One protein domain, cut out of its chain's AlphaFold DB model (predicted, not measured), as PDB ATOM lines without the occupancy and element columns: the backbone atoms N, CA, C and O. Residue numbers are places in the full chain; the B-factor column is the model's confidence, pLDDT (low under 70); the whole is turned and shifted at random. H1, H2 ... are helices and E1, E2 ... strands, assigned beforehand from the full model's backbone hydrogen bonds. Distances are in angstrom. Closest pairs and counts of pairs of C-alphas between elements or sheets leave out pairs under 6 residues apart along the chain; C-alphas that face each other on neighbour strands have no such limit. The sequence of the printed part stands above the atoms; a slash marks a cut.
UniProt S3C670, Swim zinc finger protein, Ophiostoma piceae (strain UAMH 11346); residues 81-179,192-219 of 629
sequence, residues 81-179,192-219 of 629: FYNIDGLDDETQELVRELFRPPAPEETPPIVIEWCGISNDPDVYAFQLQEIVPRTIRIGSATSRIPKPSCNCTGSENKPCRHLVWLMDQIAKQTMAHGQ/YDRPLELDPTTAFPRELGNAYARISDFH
ATOM      1  N   PHE A  81     227.090 238.811 194.817       91.06
ATOM      2  CA  PHE A  81     227.218 239.631 196.016       91.06
ATOM      3  C   PHE A  81     228.655 239.558 196.514       91.06
ATOM      4  O   PHE A  81     229.256 238.487 196.470       91.06
ATOM      5  N   TYR A  82     229.186 240.673 197.000       93.31
ATOM      6  CA  TYR A  82     230.560 240.790 197.464       93.31
ATOM      7  C   TYR A  82     230.596 241.469 198.824       93.31
ATOM      8  O   TYR A  82     230.030 242.545 198.988       93.31
ATOM      9  N   ASN A  83     231.276 240.854 199.790       94.62
ATOM     10  CA  ASN A  83     231.701 241.547 200.997       94.62
ATOM     11  C   ASN A  83     233.016 242.285 200.684       94.62
ATOM     12  O   ASN A  83     233.979 241.666 200.216       94.62
ATOM     13  N   ILE A  84     233.021 243.597 200.931       95.50
ATOM     14  CA  ILE A  84     234.153 244.497 200.679       95.50
ATOM     15  C   ILE A  84     234.780 245.059 201.959       95.50
ATOM     16  O   ILE A  84     235.802 245.727 201.869       95.50
ATOM     17  N   ASP A  85     234.243 244.729 203.134       94.44
ATOM     18  CA  ASP A  85     234.631 245.292 204.438       94.44
ATOM     19  C   ASP A  85     236.110 245.021 204.775       94.44
ATOM     20  O   ASP A  85     236.730 245.712 205.577       94.44
ATOM     21  N   GLY A  86     236.690 243.981 204.166       92.00
ATOM     22  CA  GLY A  86     238.096 243.614 204.330       92.00
ATOM     23  C   GLY A  86     239.078 244.361 203.421       92.00
ATOM     24  O   GLY A  86     240.281 244.117 203.536       92.00
ATOM     25  N   LEU A  87     238.603 245.196 202.495       93.81
ATOM     26  CA  LEU A  87     239.448 245.961 201.572       93.81
ATOM     27  C   LEU A  87     239.821 247.321 202.176       93.81
ATOM     28  O   LEU A  87     239.146 247.804 203.080       93.81
ATOM     29  N   ASP A  88     240.883 247.948 201.671       94.12
ATOM     30  CA  ASP A  88     241.192 249.341 202.004       94.12
ATOM     31  C   ASP A  88     240.148 250.302 201.412       94.12
ATOM     32  O   ASP A  88     239.570 250.009 200.366       94.12
ATOM     33  N   ASP A  89     239.939 251.449 202.063       93.44
ATOM     34  CA  ASP A  89     238.878 252.413 201.733       93.44
ATOM     35  C   ASP A  89     238.873 252.826 200.249       93.44
ATOM     36  O   ASP A  89     237.816 252.908 199.626       93.44
ATOM     37  N   GLU A  90     240.052 253.016 199.645       93.12
ATOM     38  CA  GLU A  90     240.185 253.376 198.225       93.12
ATOM     39  C   GLU A  90     239.708 252.239 197.309       93.12
ATOM     40  O   GLU A  90     238.981 252.471 196.339       93.12
ATOM     41  N   THR A  91     240.076 250.995 197.623       92.94
ATOM     42  CA  THR A  91     239.598 249.825 196.879       92.94
ATOM     43  C   THR A  91     238.110 249.562 197.126       92.94
ATOM     44  O   THR A  91     237.408 249.160 196.196       92.94
ATOM     45  N   GLN A  92     237.596 249.791 198.338       94.62
ATOM     46  CA  GLN A  92     236.162 249.679 198.612       94.62
ATOM     47  C   GLN A  92     235.358 250.654 197.749       94.62
ATOM     48  O   GLN A  92     234.415 250.231 197.079       94.62
ATOM     49  N   GLU A  93     235.770 251.924 197.713       92.94
ATOM     50  CA  GLU A  93     235.127 252.955 196.896       92.94
ATOM     51  C   GLU A  93     235.186 252.605 195.407       92.94
ATOM     52  O   GLU A  93     234.173 252.650 194.712       92.94
ATOM     53  N   LEU A  94     236.336 252.120 194.924       92.69
ATOM     54  CA  LEU A  94     236.485 251.637 193.549       92.69
ATOM     55  C   LEU A  94     235.482 250.521 193.204       92.69
ATOM     56  O   LEU A  94     234.942 250.486 192.094       92.69
ATOM     57  N   VAL A  95     235.261 249.569 194.118       93.19
ATOM     58  CA  VAL A  95     234.327 248.454 193.901       93.19
ATOM     59  C   VAL A  95     232.876 248.941 193.971       93.19
ATOM     60  O   VAL A  95     232.081 248.543 193.115       93.19
ATOM     61  N   ARG A  96     232.538 249.821 194.925       93.50
ATOM     62  CA  ARG A  96     231.219 250.474 195.012       93.50
ATOM     63  C   ARG A  96     230.911 251.235 193.726       93.50
ATOM     64  O   ARG A  96     229.885 250.980 193.104       93.50
ATOM     65  N   GLU A  97     231.832 252.068 193.252       90.88
ATOM     66  CA  GLU A  97     231.692 252.837 192.012       90.88
ATOM     67  C   GLU A  97     231.569 251.932 190.774       90.88
ATOM     68  O   GLU A  97     230.765 252.191 189.876       90.88
ATOM     69  N   LEU A  98     232.344 250.844 190.700       89.94
ATOM     70  CA  LEU A  98     232.259 249.889 189.592       89.94
ATOM     71  C   LEU A  98     230.906 249.167 189.546       89.94
ATOM     72  O   LEU A  98     230.417 248.857 188.455       89.94
ATOM     73  N   PHE A  99     230.338 248.844 190.707       91.62
ATOM     74  CA  PHE A  99     229.088 248.093 190.816       91.62
ATOM     75  C   PHE A  99     227.851 248.962 191.020       91.62
ATOM     76  O   PHE A  99     226.732 248.442 190.964       91.62
ATOM     77  N   ARG A 100     228.023 250.276 191.157       89.25
ATOM     78  CA  ARG A 100     226.931 251.234 191.066       89.25
ATOM     79  C   ARG A 100     226.205 250.997 189.733       89.25
ATOM     80  O   ARG A 100     226.861 250.872 188.693       89.25
ATOM     81  N   PRO A 101     224.866 250.847 189.735       77.44
ATOM     82  CA  PRO A 101     224.113 250.742 188.496       77.44
ATOM     83  C   PRO A 101     224.499 251.918 187.598       77.44
ATOM     84  O   PRO A 101     224.449 253.053 188.077       77.44
ATOM     85  N   PRO A 102     224.917 251.673 186.342       67.00
ATOM     86  CA  PRO A 102     225.317 252.761 185.468       67.00
ATOM     87  C   PRO A 102     224.141 253.721 185.372       67.00
ATOM     88  O   PRO A 102     223.006 253.286 185.123       67.00
ATOM     89  N   ALA A 103     224.395 255.009 185.600       67.81
ATOM     90  CA  ALA A 103     223.370 256.007 185.356       67.81
ATOM     91  C   ALA A 103     222.875 255.816 183.909       67.81
ATOM     92  O   ALA A 103     223.680 255.506 183.022       67.81
ATOM     93  N   PRO A 104     221.571 255.974 183.630       60.66
ATOM     94  CA  PRO A 104     221.025 255.785 182.284       60.66
ATOM     95  C   PRO A 104     221.691 256.672 181.209       60.66
ATOM     96  O   PRO A 104     221.493 256.426 180.022       60.66
ATOM     97  N   GLU A 105     222.508 257.652 181.615       55.84
ATOM     98  CA  GLU A 105     223.282 258.568 180.770       55.84
ATOM     99  C   GLU A 105     224.805 258.312 180.723       55.84
ATOM    100  O   GLU A 105     225.518 259.102 180.110       55.84
ATOM    101  N   GLU A 106     225.347 257.230 181.298       50.12
ATOM    102  CA  GLU A 106     226.791 256.951 181.195       50.12
ATOM    103  C   GLU A 106     227.196 256.536 179.765       50.12
ATOM    104  O   GLU A 106     227.235 255.362 179.386       50.12
ATOM    105  N   THR A 107     227.510 257.534 178.942       42.59
ATOM    106  CA  THR A 107     228.153 257.402 177.633       42.59
ATOM    107  C   THR A 107     229.543 256.760 177.768       42.59
ATOM    108  O   THR A 107     230.394 257.329 178.452       42.59
ATOM    109  N   PRO A 108     229.861 255.636 177.096       53.56
ATOM    110  CA  PRO A 108     231.240 255.167 176.972       53.56
ATOM    111  C   PRO A 108     231.888 255.762 175.700       53.56
ATOM    112  O   PRO A 108     231.196 256.178 174.771       53.56
ATOM    113  N   PRO A 109     233.215 255.695 175.556       56.81
ATOM    114  CA  PRO A 109     234.227 256.580 176.110       56.81
ATOM    115  C   PRO A 109     234.808 257.440 174.969       56.81
ATOM    116  O   PRO A 109     235.454 256.901 174.077       56.81
ATOM    117  N   ILE A 110     234.459 258.743 175.026       52.94
ATOM    118  CA  ILE A 110     234.676 259.956 174.170       52.94
ATOM    119  C   ILE A 110     234.563 259.719 172.667       52.94
ATOM    120  O   ILE A 110     235.134 258.716 172.340       52.94
ATOM    121  N   VAL A 111     233.975 260.562 171.763       52.44
ATOM    122  CA  VAL A 111     234.006 260.493 170.249       52.44
ATOM    123  C   VAL A 111     234.820 261.596 169.537       52.44
ATOM    124  O   VAL A 111     234.849 262.682 170.092       52.44
ATOM    125  N   ILE A 112     235.474 261.403 168.350       44.50
ATOM    126  CA  ILE A 112     235.936 262.571 167.558       44.50
ATOM    127  C   ILE A 112     234.651 263.186 167.028       44.50
ATOM    128  O   ILE A 112     234.105 262.736 166.023       44.50
ATOM    129  N   GLU A 113     234.139 264.134 167.792       43.44
ATOM    130  CA  GLU A 113     232.762 264.610 167.727       43.44
ATOM    131  C   GLU A 113     232.632 265.818 166.804       43.44
ATOM    132  O   GLU A 113     231.577 266.058 166.218       43.44
ATOM    133  N   TRP A 114     233.725 266.571 166.654       34.09
ATOM    134  CA  TRP A 114     233.675 267.920 166.116       34.09
ATOM    135  C   TRP A 114     234.807 268.257 165.145       34.09
ATOM    136  O   TRP A 114     235.954 267.828 165.308       34.09
ATOM    137  N   CYS A 115     234.463 269.102 164.171       37.00
ATOM    138  CA  CYS A 115     235.387 269.825 163.309       37.00
ATOM    139  C   CYS A 115     234.874 271.247 163.019       37.00
ATOM    140  O   CYS A 115     233.701 271.440 162.693       37.00
ATOM    141  N   GLY A 116     235.757 272.245 163.089       50.66
ATOM    142  CA  GLY A 116     235.426 273.620 162.704       50.66
ATOM    143  C   GLY A 116     236.598 274.600 162.790       50.66
ATOM    144  O   GLY A 116     237.684 274.262 163.269       50.66
ATOM    145  N   ILE A 117     236.365 275.808 162.268       46.09
ATOM    146  CA  ILE A 117     237.331 276.917 162.208       46.09
ATOM    147  C   ILE A 117     237.317 277.646 163.561       46.09
ATOM    148  O   ILE A 117     236.254 277.937 164.104       46.09
ATOM    149  N   SER A 118     238.494 277.897 164.115       53.78
ATOM    150  CA  SER A 118     238.747 278.656 165.342       53.78
ATOM    151  C   SER A 118     238.501 280.166 165.138       53.78
ATOM    152  O   SER A 118     238.237 280.621 164.029       53.78
ATOM    153  N   ASN A 119     238.603 280.973 166.203       55.66
ATOM    154  CA  ASN A 119     238.520 282.445 166.137       55.66
ATOM    155  C   ASN A 119     239.718 283.090 165.421       55.66
ATOM    156  O   ASN A 119     239.649 284.258 165.042       55.66
ATOM    157  N   ASP A 120     240.795 282.326 165.242       68.94
ATOM    158  CA  ASP A 120     241.790 282.633 164.227       68.94
ATOM    159  C   ASP A 120     241.256 282.150 162.873       68.94
ATOM    160  O   ASP A 120     240.982 280.951 162.737       68.94
ATOM    161  N   PRO A 121     241.158 283.023 161.852       55.25
ATOM    162  CA  PRO A 121     240.767 282.608 160.503       55.25
ATOM    163  C   PRO A 121     241.717 281.548 159.907       55.25
ATOM    164  O   PRO A 121     241.361 280.906 158.920       55.25
ATOM    165  N   ASP A 122     242.871 281.329 160.549       58.66
ATOM    166  CA  ASP A 122     243.922 280.389 160.163       58.66
ATOM    167  C   ASP A 122     244.031 279.128 161.064       58.66
ATOM    168  O   ASP A 122     244.997 278.376 160.933       58.66
ATOM    169  N   VAL A 123     243.084 278.837 161.976       61.88
ATOM    170  CA  VAL A 123     243.172 277.665 162.887       61.88
ATOM    171  C   VAL A 123     241.926 276.778 162.814       61.88
ATOM    172  O   VAL A 123     240.805 277.268 162.800       61.88
ATOM    173  N   TYR A 124     242.106 275.453 162.826       52.88
ATOM    174  CA  TYR A 124     241.032 274.459 162.968       52.88
ATOM    175  C   TYR A 124     241.195 273.695 164.281       52.88
ATOM    176  O   TYR A 124     242.319 273.370 164.665       52.88
ATOM    177  N   ALA A 125     240.085 273.362 164.939       57.97
ATOM    178  CA  ALA A 125     240.087 272.492 166.113       57.97
ATOM    179  C   ALA A 125     239.303 271.194 165.849       57.97
ATOM    180  O   ALA A 125     238.338 271.158 165.086       57.97
ATOM    181  N   PHE A 126     239.770 270.115 166.473       50.47
ATOM    182  CA  PHE A 126     239.157 268.789 166.472       50.47
ATOM    183  C   PHE A 126     239.317 268.209 167.871       50.47
ATOM    184  O   PHE A 126     240.374 268.365 168.487       50.47
ATOM    185  N   GLN A 127     238.289 267.525 168.361       41.41
ATOM    186  CA  GLN A 127     238.286 266.935 169.698       41.41
ATOM    187  C   GLN A 127     237.703 265.525 169.653       41.41
ATOM    188  O   GLN A 127     236.861 265.278 168.800       41.41
ATOM    189  N   LEU A 128     238.231 264.635 170.510       44.91
ATOM    190  CA  LEU A 128     238.560 263.218 170.253       44.91
ATOM    191  C   LEU A 128     237.642 262.133 170.810       44.91
ATOM    192  O   LEU A 128     237.045 262.375 171.842       44.91
ATOM    193  N   GLN A 129     237.665 260.915 170.196       45.97
ATOM    194  CA  GLN A 129     237.090 259.664 170.750       45.97
ATOM    195  C   GLN A 129     238.137 258.900 171.536       45.97
ATOM    196  O   GLN A 129     239.215 258.750 170.969       45.97
ATOM    197  N   GLU A 130     237.874 258.305 172.703       59.41
ATOM    198  CA  GLU A 130     238.865 257.409 173.309       59.41
ATOM    199  C   GLU A 130     238.295 256.182 174.035       59.41
ATOM    200  O   GLU A 130     238.173 256.140 175.256       59.41
ATOM    201  N   ILE A 131     238.095 255.095 173.281       66.25
ATOM    202  CA  ILE A 131     238.138 253.734 173.833       66.25
ATOM    203  C   ILE A 131     239.607 253.326 173.932       66.25
ATOM    204  O   ILE A 131     240.211 252.907 172.945       66.25
ATOM    205  N   VAL A 132     240.208 253.440 175.120       69.81
ATOM    206  CA  VAL A 132     241.571 252.935 175.351       69.81
ATOM    207  C   VAL A 132     241.516 251.415 175.510       69.81
ATOM    208  O   VAL A 132     241.021 250.936 176.536       69.81
ATOM    209  N   PRO A 133     242.051 250.619 174.562       72.62
ATOM    210  CA  PRO A 133     242.095 249.177 174.726       72.62
ATOM    211  C   PRO A 133     242.970 248.828 175.931       72.62
ATOM    212  O   PRO A 133     244.114 249.280 176.066       72.62
ATOM    213  N   ARG A 134     242.432 247.996 176.821       81.31
ATOM    214  CA  ARG A 134     243.144 247.514 178.003       81.31
ATOM    215  C   ARG A 134     243.617 246.092 177.785       81.31
ATOM    216  O   ARG A 134     242.926 245.270 177.193       81.31
ATOM    217  N   THR A 135     244.820 245.805 178.264       83.50
ATOM    218  CA  THR A 135     245.397 244.463 178.206       83.50
ATOM    219  C   THR A 135     245.546 243.944 179.619       83.50
ATOM    220  O   THR A 135     246.243 244.552 180.432       83.50
ATOM    221  N   ILE A 136     244.903 242.811 179.886       88.81
ATOM    222  CA  ILE A 136     245.016 242.085 181.146       88.81
ATOM    223  C   ILE A 136     245.814 240.809 180.896       88.81
ATOM    224  O   ILE A 136     245.586 240.100 179.915       88.81
ATOM    225  N   ARG A 137     246.770 240.522 181.779       89.06
ATOM    226  CA  ARG A 137     247.605 239.321 181.734       89.06
ATOM    227  C   ARG A 137     247.361 238.499 182.990       89.06
ATOM    228  O   ARG A 137     247.530 239.009 184.092       89.06
ATOM    229  N   ILE A 138     246.988 237.233 182.816       88.31
ATOM    230  CA  ILE A 138     246.770 236.260 183.894       88.31
ATOM    231  C   ILE A 138     247.689 235.073 183.616       88.31
ATOM    232  O   ILE A 138     247.542 234.413 182.588       88.31
ATOM    233  N   GLY A 139     248.653 234.822 184.497       84.81
ATOM    234  CA  GLY A 139     249.596 233.713 184.367       84.81
ATOM    235  C   GLY A 139     249.512 232.734 185.533       84.81
ATOM    236  O   GLY A 139     248.941 233.026 186.583       84.81
ATOM    237  N   SER A 140     250.087 231.546 185.342       87.56
ATOM    238  CA  SER A 140     250.242 230.562 186.414       87.56
ATOM    239  C   SER A 140     251.207 231.074 187.486       87.56
ATOM    240  O   SER A 140     252.064 231.915 187.205       87.56
ATOM    241  N   ALA A 141     251.146 230.495 188.689       85.06
ATOM    242  CA  ALA A 141     252.056 230.827 189.791       85.06
ATOM    243  C   ALA A 141     253.549 230.634 189.448       85.06
ATOM    244  O   ALA A 141     254.411 231.246 190.070       85.06
ATOM    245  N   THR A 142     253.858 229.797 188.453       85.94
ATOM    246  CA  THR A 142     255.220 229.523 187.965       85.94
ATOM    247  C   THR A 142     255.608 230.347 186.735       85.94
ATOM    248  O   THR A 142     256.732 230.238 186.247       85.94
ATOM    249  N   SER A 143     254.689 231.148 186.194       89.12
ATOM    250  CA  SER A 143     254.941 231.971 185.015       89.12
ATOM    251  C   SER A 143     255.699 233.255 185.367       89.12
ATOM    252  O   SER A 143     255.828 233.636 186.527       89.12
ATOM    253  N   ARG A 144     256.146 233.986 184.337       85.00
ATOM    254  CA  ARG A 144     256.728 235.330 184.503       85.00
ATOM    255  C   ARG A 144     255.730 236.355 185.057       85.00
ATOM    256  O   ARG A 144     256.148 237.423 185.483       85.00
ATOM    257  N   ILE A 145     254.429 236.052 185.009       84.25
ATOM    258  CA  ILE A 145     253.337 236.930 185.441       84.25
ATOM    259  C   ILE A 145     252.454 236.135 186.418       84.25
ATOM    260  O   ILE A 145     251.346 235.730 186.068       84.25
ATOM    261  N   PRO A 146     252.952 235.846 187.634       82.56
ATOM    262  CA  PRO A 146     252.256 234.980 188.585       82.56
ATOM    263  C   PRO A 146     251.019 235.631 189.212       82.56
ATOM    264  O   PRO A 146     250.192 234.937 189.800       82.56
ATOM    265  N   LYS A 147     250.890 236.955 189.090       86.81
ATOM    266  CA  LYS A 147     249.742 237.736 189.548       86.81
ATOM    267  C   LYS A 147     249.034 238.372 188.349       86.81
ATOM    268  O   LYS A 147     249.727 238.882 187.463       86.81
ATOM    269  N   PRO A 148     247.690 238.375 188.311       89.06
ATOM    270  CA  PRO A 148     246.944 239.138 187.322       89.06
ATOM    271  C   PRO A 148     247.388 240.601 187.294       89.06
ATOM    272  O   PRO A 148     247.571 241.214 188.340       89.06
ATOM    273  N   SER A 149     247.582 241.155 186.101       88.94
ATOM    274  CA  SER A 149     248.035 242.539 185.919       88.94
ATOM    275  C   SER A 149     247.309 243.204 184.755       88.94
ATOM    276  O   SER A 149     246.992 242.550 183.760       88.94
ATOM    277  N   CYS A 150     247.046 244.504 184.879       88.69
ATOM    278  CA  CYS A 150     246.494 245.348 183.823       88.69
ATOM    279  C   CYS A 150     247.573 246.313 183.327       88.69
ATOM    280  O   CYS A 150     248.386 246.801 184.104       88.69
ATOM    281  N   ASN A 151     247.544 246.688 182.051       87.69
ATOM    282  CA  ASN A 151     248.381 247.793 181.562       87.69
ATOM    283  C   ASN A 151     248.037 249.157 182.199       87.69
ATOM    284  O   ASN A 151     248.788 250.111 182.048       87.69
ATOM    285  N   CYS A 152     246.901 249.253 182.885       84.88
ATOM    286  CA  CYS A 152     246.445 250.443 183.586       84.88
ATOM    287  C   CYS A 152     246.985 250.578 185.017       84.88
ATOM    288  O   CYS A 152     246.984 251.684 185.537       84.88
ATOM    289  N   THR A 153     247.446 249.494 185.650       72.75
ATOM    290  CA  THR A 153     247.842 249.493 187.075       72.75
ATOM    291  C   THR A 153     249.248 250.042 187.345       72.75
ATOM    292  O   THR A 153     249.676 250.082 188.490       72.75
ATOM    293  N   GLY A 154     249.987 250.509 186.331       71.44
ATOM    294  CA  GLY A 154     251.350 251.019 186.532       71.44
ATOM    295  C   GLY A 154     252.242 250.032 187.305       71.44
ATOM    296  O   GLY A 154     252.129 248.818 187.129       71.44
ATOM    297  N   SER A 155     253.128 250.549 188.162       59.69
ATOM    298  CA  SER A 155     253.939 249.762 189.109       59.69
ATOM    299  C   SER A 155     253.236 249.482 190.443       59.69
ATOM    300  O   SER A 155     253.837 248.885 191.336       59.69
ATOM    301  N   GLU A 156     252.001 249.946 190.613       67.69
ATOM    302  CA  GLU A 156     251.274 249.820 191.869       67.69
ATOM    303  C   GLU A 156     250.571 248.461 191.928       67.69
ATOM    304  O   GLU A 156     249.895 248.035 190.997       67.69
ATOM    305  N   ASN A 157     250.733 247.754 193.048       76.50
ATOM    306  CA  ASN A 157     250.121 246.439 193.276       76.50
ATOM    307  C   ASN A 157     248.604 246.516 193.555       76.50
ATOM    308  O   ASN A 157     248.040 245.551 194.064       76.50
ATOM    309  N   LYS A 158     247.953 247.646 193.263       85.38
ATOM    310  CA  LYS A 158     246.526 247.848 193.517       85.38
ATOM    311  C   LYS A 158     245.682 247.285 192.368       85.38
ATOM    312  O   LYS A 158     246.061 247.432 191.202       85.38
ATOM    313  N   PRO A 159     244.543 246.639 192.656       88.38
ATOM    314  CA  PRO A 159     243.624 246.198 191.621       88.38
ATOM    315  C   PRO A 159     242.933 247.405 190.986       88.38
ATOM    316  O   PRO A 159     242.496 248.327 191.659       88.38
ATOM    317  N   CYS A 160     242.813 247.400 189.663       91.12
ATOM    318  CA  CYS A 160     242.049 248.412 188.943       91.12
ATOM    319  C   CYS A 160     240.632 247.930 188.630       91.12
ATOM    320  O   CYS A 160     240.362 246.725 188.576       91.12
ATOM    321  N   ARG A 161     239.771 248.878 188.241       91.19
ATOM    322  CA  ARG A 161     238.408 248.628 187.749       91.19
ATOM    323  C   ARG A 161     238.329 247.500 186.709       91.19
ATOM    324  O   ARG A 161     237.456 246.642 186.786       91.19
ATOM    325  N   HIS A 162     239.261 247.461 185.752       89.75
ATOM    326  CA  HIS A 162     239.267 246.454 184.683       89.75
ATOM    327  C   HIS A 162     239.551 245.034 185.195       89.75
ATOM    328  O   HIS A 162     238.976 244.074 184.684       89.75
ATOM    329  N   LEU A 163     240.442 244.893 186.184       90.94
ATOM    330  CA  LEU A 163     240.762 243.599 186.788       90.94
ATOM    331  C   LEU A 163     239.583 243.089 187.609       90.94
ATOM    332  O   LEU A 163     239.171 241.952 187.401       90.94
ATOM    333  N   VAL A 164     239.018 243.934 188.476       92.56
ATOM    334  CA  VAL A 164     237.851 243.576 189.296       92.56
ATOM    335  C   VAL A 164     236.684 243.160 188.401       92.56
ATOM    336  O   VAL A 164     236.123 242.080 188.581       92.56
ATOM    337  N   TRP A 165     236.389 243.946 187.360       92.75
ATOM    338  CA  TRP A 165     235.342 243.622 186.391       92.75
ATOM    339  C   TRP A 165     235.573 242.276 185.695       92.75
ATOM    340  O   TRP A 165     234.661 241.453 185.614       92.75
ATOM    341  N   LEU A 166     236.789 242.014 185.198       92.00
ATOM    342  CA  LEU A 166     237.069 240.755 184.508       92.00
ATOM    343  C   LEU A 166     236.967 239.562 185.470       92.00
ATOM    344  O   LEU A 166     236.450 238.515 185.084       92.00
ATOM    345  N   MET A 167     237.430 239.712 186.712       93.50
ATOM    346  CA  MET A 167     237.345 238.652 187.718       93.50
ATOM    347  C   MET A 167     235.905 238.365 188.132       93.50
ATOM    348  O   MET A 167     235.560 237.197 188.275       93.50
ATOM    349  N   ASP A 168     235.048 239.381 188.220       92.19
ATOM    350  CA  ASP A 168     233.598 239.227 188.386       92.19
ATOM    351  C   ASP A 168     232.985 238.401 187.234       92.19
ATOM    352  O   ASP A 168     232.284 237.407 187.462       92.19
ATOM    353  N   GLN A 169     233.340 238.708 185.978       91.31
ATOM    354  CA  GLN A 169     232.883 237.916 184.828       91.31
ATOM    355  C   GLN A 169     233.393 236.464 184.866       91.31
ATOM    356  O   GLN A 169     232.627 235.535 184.598       91.31
ATOM    357  N   ILE A 170     234.665 236.240 185.212       91.25
ATOM    358  CA  ILE A 170     235.250 234.893 185.325       91.25
ATOM    359  C   ILE A 170     234.595 234.118 186.471       91.25
ATOM    360  O   ILE A 170     234.251 232.948 186.294       91.25
ATOM    361  N   ALA A 171     234.382 234.755 187.622       90.81
ATOM    362  CA  ALA A 171     233.716 234.170 188.778       90.81
ATOM    363  C   ALA A 171     232.313 233.685 188.417       90.81
ATOM    364  O   ALA A 171     231.999 232.513 188.628       90.81
ATOM    365  N   LYS A 172     231.513 234.524 187.745       87.19
ATOM    366  CA  LYS A 172     230.168 234.150 187.279       87.19
ATOM    367  C   LYS A 172     230.168 232.873 186.441       87.19
ATOM    368  O   LYS A 172     229.261 232.050 186.569       87.19
ATOM    369  N   GLN A 173     231.150 232.723 185.554       86.31
ATOM    370  CA  GLN A 173     231.209 231.571 184.658       86.31
ATOM    371  C   GLN A 173     231.762 230.330 185.358       86.31
ATOM    372  O   GLN A 173     231.211 229.243 185.200       86.31
ATOM    373  N   THR A 174     232.829 230.482 186.140       84.69
ATOM    374  CA  THR A 174     233.620 229.356 186.651       84.69
ATOM    375  C   THR A 174     233.174 228.864 188.027       84.69
ATOM    376  O   THR A 174     233.275 227.671 188.296       84.69
ATOM    377  N   MET A 175     232.622 229.720 188.890       80.50
ATOM    378  CA  MET A 175     232.235 229.323 190.252       80.50
ATOM    379  C   MET A 175     230.910 228.562 190.314       80.50
ATOM    380  O   MET A 175     230.707 227.772 191.232       80.50
ATOM    381  N   ALA A 176     230.064 228.672 189.283       66.12
ATOM    382  CA  ALA A 176     228.907 227.788 189.119       66.12
ATOM    383  C   ALA A 176     229.303 226.291 189.066       66.12
ATOM    384  O   ALA A 176     228.457 225.424 189.272       66.12
ATOM    385  N   HIS A 177     230.585 225.984 188.806       52.28
ATOM    386  CA  HIS A 177     231.085 224.623 188.623       52.28
ATOM    387  C   HIS A 177     231.538 223.886 189.887       52.28
ATOM    388  O   HIS A 177     231.793 222.686 189.776       52.28
ATOM    389  N   GLY A 178     231.659 224.501 191.072       48.72
ATOM    390  CA  GLY A 178     232.312 223.739 192.141       48.72
ATOM    391  C   GLY A 178     232.400 224.328 193.534       48.72
ATOM    392  O   GLY A 178     233.500 224.633 193.983       48.72
ATOM    393  N   GLN A 179     231.298 224.288 194.283       46.31
ATOM    394  CA  GLN A 179     231.391 224.260 195.744       46.31
ATOM    395  C   GLN A 179     230.470 223.190 196.350       46.31
ATOM    396  O   GLN A 179     229.438 223.452 196.953       46.31
ATOM    397  N   TYR A 192     224.209 230.533 196.638       61.94
ATOM    398  CA  TYR A 192     224.567 231.501 195.583       61.94
ATOM    399  C   TYR A 192     224.246 232.955 195.959       61.94
ATOM    400  O   TYR A 192     224.740 233.877 195.311       61.94
ATOM    401  N   ASP A 193     223.415 233.149 196.984       71.44
ATOM    402  CA  ASP A 193     223.098 234.464 197.545       71.44
ATOM    403  C   ASP A 193     224.068 234.863 198.669       71.44
ATOM    404  O   ASP A 193     223.946 235.951 199.233       71.44
ATOM    405  N   ARG A 194     225.044 234.008 199.007       84.75
ATOM    406  CA  ARG A 194     226.066 234.354 199.990       84.75
ATOM    407  C   ARG A 194     227.047 235.368 199.394       84.75
ATOM    408  O   ARG A 194     227.569 235.126 198.304       84.75
ATOM    409  N   PRO A 195     227.330 236.475 200.102       88.62
ATOM    410  CA  PRO A 195     228.364 237.412 199.692       88.62
ATOM    411  C   PRO A 195     229.724 236.716 199.593       88.62
ATOM    412  O   PRO A 195     230.156 236.059 200.540       88.62
ATOM    413  N   LEU A 196     230.376 236.867 198.444       91.62
ATOM    414  CA  LEU A 196     231.735 236.413 198.186       91.62
ATOM    415  C   LEU A 196     232.723 237.348 198.879       91.62
ATOM    416  O   LEU A 196     232.596 238.568 198.778       91.62
ATOM    417  N   GLU A 197     233.718 236.801 199.561       93.50
ATOM    418  CA  GLU A 197     234.725 237.620 200.236       93.50
ATOM    419  C   GLU A 197     235.795 238.080 199.243       93.50
ATOM    420  O   GLU A 197     236.495 237.253 198.649       93.50
ATOM    421  N   LEU A 198     235.971 239.396 199.071       92.44
ATOM    422  CA  LEU A 198     237.088 239.916 198.284       92.44
ATOM    423  C   LEU A 198     238.393 239.863 199.088       92.44
ATOM    424  O   LEU A 198     238.468 240.243 200.256       92.44
ATOM    425  N   ASP A 199     239.447 239.358 198.455       92.25
ATOM    426  CA  ASP A 199     240.772 239.289 199.048       92.25
ATOM    427  C   ASP A 199     241.373 240.702 199.221       92.25
ATOM    428  O   ASP A 199     241.487 241.416 198.227       92.25
ATOM    429  N   PRO A 200     241.844 241.087 200.424       90.06
ATOM    430  CA  PRO A 200     242.378 242.425 200.701       90.06
ATOM    431  C   PRO A 200     243.548 242.851 199.814       90.06
ATOM    432  O   PRO A 200     243.809 244.036 199.662       90.06
ATOM    433  N   THR A 201     244.292 241.896 199.248       87.00
ATOM    434  CA  THR A 201     245.498 242.201 198.466       87.00
ATOM    435  C   THR A 201     245.242 242.274 196.970       87.00
ATOM    436  O   THR A 201     245.996 242.921 196.249       87.00
ATOM    437  N   THR A 202     244.213 241.581 196.485       86.75
ATOM    438  CA  THR A 202     243.930 241.462 195.049       86.75
ATOM    439  C   THR A 202     242.559 241.994 194.652       86.75
ATOM    440  O   THR A 202     242.320 242.167 193.462       86.75
ATOM    441  N   ALA A 203     241.667 242.247 195.612       86.88
ATOM    442  CA  ALA A 203     240.237 242.492 195.417       86.88
ATOM    443  C   ALA A 203     239.554 241.439 194.532       86.88
ATOM    444  O   ALA A 203     238.613 241.733 193.793       86.88
ATOM    445  N   PHE A 204     240.047 240.198 194.565       91.25
ATOM    446  CA  PHE A 204     239.449 239.078 193.843       91.25
ATOM    447  C   PHE A 204     238.656 238.195 194.801       91.25
ATOM    448  O   PHE A 204     239.028 238.098 195.970       91.25
ATOM    449  N   PRO A 205     237.601 237.512 194.330       91.06
ATOM    450  CA  PRO A 205     236.820 236.635 195.194       91.06
ATOM    451  C   PRO A 205     237.700 235.498 195.716       91.06
ATOM    452  O   PRO A 205     238.301 234.765 194.923       91.06
ATOM    453  N   ARG A 206     237.796 235.327 197.035       90.94
ATOM    454  CA  ARG A 206     238.632 234.286 197.658       90.94
ATOM    455  C   ARG A 206     238.221 232.889 197.207       90.94
ATOM    456  O   ARG A 206     239.068 232.027 196.981       90.94
ATOM    457  N   GLU A 207     236.926 232.683 197.006       89.94
ATOM    458  CA  GLU A 207     236.315 231.433 196.561       89.94
ATOM    459  C   GLU A 207     236.679 231.094 195.104       89.94
ATOM    460  O   GLU A 207     236.734 229.917 194.716       89.94
ATOM    461  N   LEU A 208     236.995 232.113 194.292       88.31
ATOM    462  CA  LEU A 208     237.552 231.902 192.959       88.31
ATOM    463  C   LEU A 208     238.919 231.214 193.060       88.31
ATOM    464  O   LEU A 208     239.241 230.362 192.233       88.31
ATOM    465  N   GLY A 209     239.703 231.508 194.096       89.00
ATOM    466  CA  GLY A 209     241.042 230.961 194.277       89.00
ATOM    467  C   GLY A 209     241.990 231.418 193.165       89.00
ATOM    468  O   GLY A 209     242.039 232.591 192.798       89.00
ATOM    469  N   ASN A 210     242.775 230.496 192.602       87.25
ATOM    470  CA  ASN A 210     243.709 230.841 191.533       87.25
ATOM    471  C   ASN A 210     242.977 231.015 190.186       87.25
ATOM    472  O   ASN A 210     242.588 230.033 189.553       87.25
ATOM    473  N   ALA A 211     242.847 232.262 189.719       86.44
ATOM    474  CA  ALA A 211     242.156 232.588 188.469       86.44
ATOM    475  C   ALA A 211     242.716 231.835 187.248       86.44
ATOM    476  O   ALA A 211     241.942 231.353 186.425       86.44
ATOM    477  N   TYR A 212     244.043 231.678 187.137       85.94
ATOM    478  CA  TYR A 212     244.645 230.916 186.038       85.94
ATOM    479  C   TYR A 212     244.186 229.457 186.061       85.94
ATOM    480  O   TYR A 212     243.737 228.951 185.034       85.94
ATOM    481  N   ALA A 213     244.254 228.792 187.217       84.25
ATOM    482  CA  ALA A 213     243.796 227.415 187.369       84.25
ATOM    483  C   ALA A 213     242.311 227.295 187.000       84.25
ATOM    484  O   ALA A 213     241.967 226.490 186.145       84.25
ATOM    485  N   ARG A 214     241.456 228.192 187.511       85.00
ATOM    486  CA  ARG A 214     240.017 228.200 187.190       85.00
ATOM    487  C   ARG A 214     239.726 228.363 185.704       85.00
ATOM    488  O   ARG A 214     238.924 227.612 185.157       85.00
ATOM    489  N   ILE A 215     240.365 229.331 185.042       84.38
ATOM    490  CA  ILE A 215     240.223 229.539 183.590       84.38
ATOM    491  C   ILE A 215     240.672 228.288 182.833       84.38
ATOM    492  O   ILE A 215     240.060 227.902 181.836       84.38
ATOM    493  N   SER A 216     241.747 227.661 183.301       80.00
ATOM    494  CA  SER A 216     242.343 226.509 182.639       80.00
ATOM    495  C   SER A 216     241.470 225.253 182.798       80.00
ATOM    496  O   SER A 216     241.214 224.575 181.800       80.00
ATOM    497  N   ASP A 217     240.928 225.000 183.991       78.06
ATOM    498  CA  ASP A 217     239.974 223.914 184.281       78.06
ATOM    499  C   ASP A 217     238.660 224.105 183.496       78.06
ATOM    500  O   ASP A 217     238.089 223.177 182.911       78.06
ATOM    501  N   PHE A 218     238.191 225.354 183.414       79.00
ATOM    502  CA  PHE A 218     237.000 225.711 182.644       79.00
ATOM    503  C   PHE A 218     237.227 225.673 181.125       79.00
ATOM    504  O   PHE A 218     236.265 225.538 180.370       79.00
ATOM    505  N   HIS A 219     238.490 225.727 180.689       80.00
ATOM    506  CA  HIS A 219     238.967 225.832 179.310       80.00
ATOM    507  C   HIS A 219     238.712 227.208 178.663       80.00
ATOM    508  O   HIS A 219     237.573 227.617 178.425       80.00
TER     509      HIS A 219
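What this domain is: This is residues 81 to 179 and 192 to 219 of the 629 residues of the protein "Swim zinc finger protein" of Ophiostoma piceae (strain UAMH 11346) (UniProt S3C670). With little regular structure, a body of loops and helices H1, H2 and H3 sends out a long thin arm tipped by the hairpin E2 and E3. The 127 printed residues, 47 in named elements, run E1 H1 E2 E3 H2 H3, mixed and loose: radius of gyration of the C-alphas 19.4 A, spans 68 by 35 by 28 A.

How they stand to each other: E2, residues 114 to 117, and E3, residues 124 to 127, form an antiparallel hairpin; N 125 and O 116 are 3.1 A apart, within hydrogen-bond range. Both are apart from H3, residues 211 to 218. H2, residues 161 to 177, touches H3 with residues 167 to 174 alone, closest C-alphas Thr 174 and Phe 218, 6.4 A. With residues 161 to 165 alone H2 touches H1, residues 89 to 99, at a steep tilt of 67 degrees, closest C-alphas Leu 98 and Arg 161, 6.5 A. E1, residues 81 to 83, pairs with no named strand. Every O i to N i+4 pair is within hydrogen-bond range in H1 and H3, 11 of 13 in H2.

Where its parts are: H2 spans 25.1 A from C-alpha 161 at (238.408, 248.628, 187.749); H1 spans 15.3 A. H3 ends at C-alpha 218, (237.000, 225.711, 182.644).

The domain as a whole: Residues 180 to 191 are cut out, a 10.0 A gap between C-alphas 179 and 192. Links H1 to E2 and E3 to H2 are long. Confidence is low at residues 102 to 132, 155 to 156, 176 to 179 and 192.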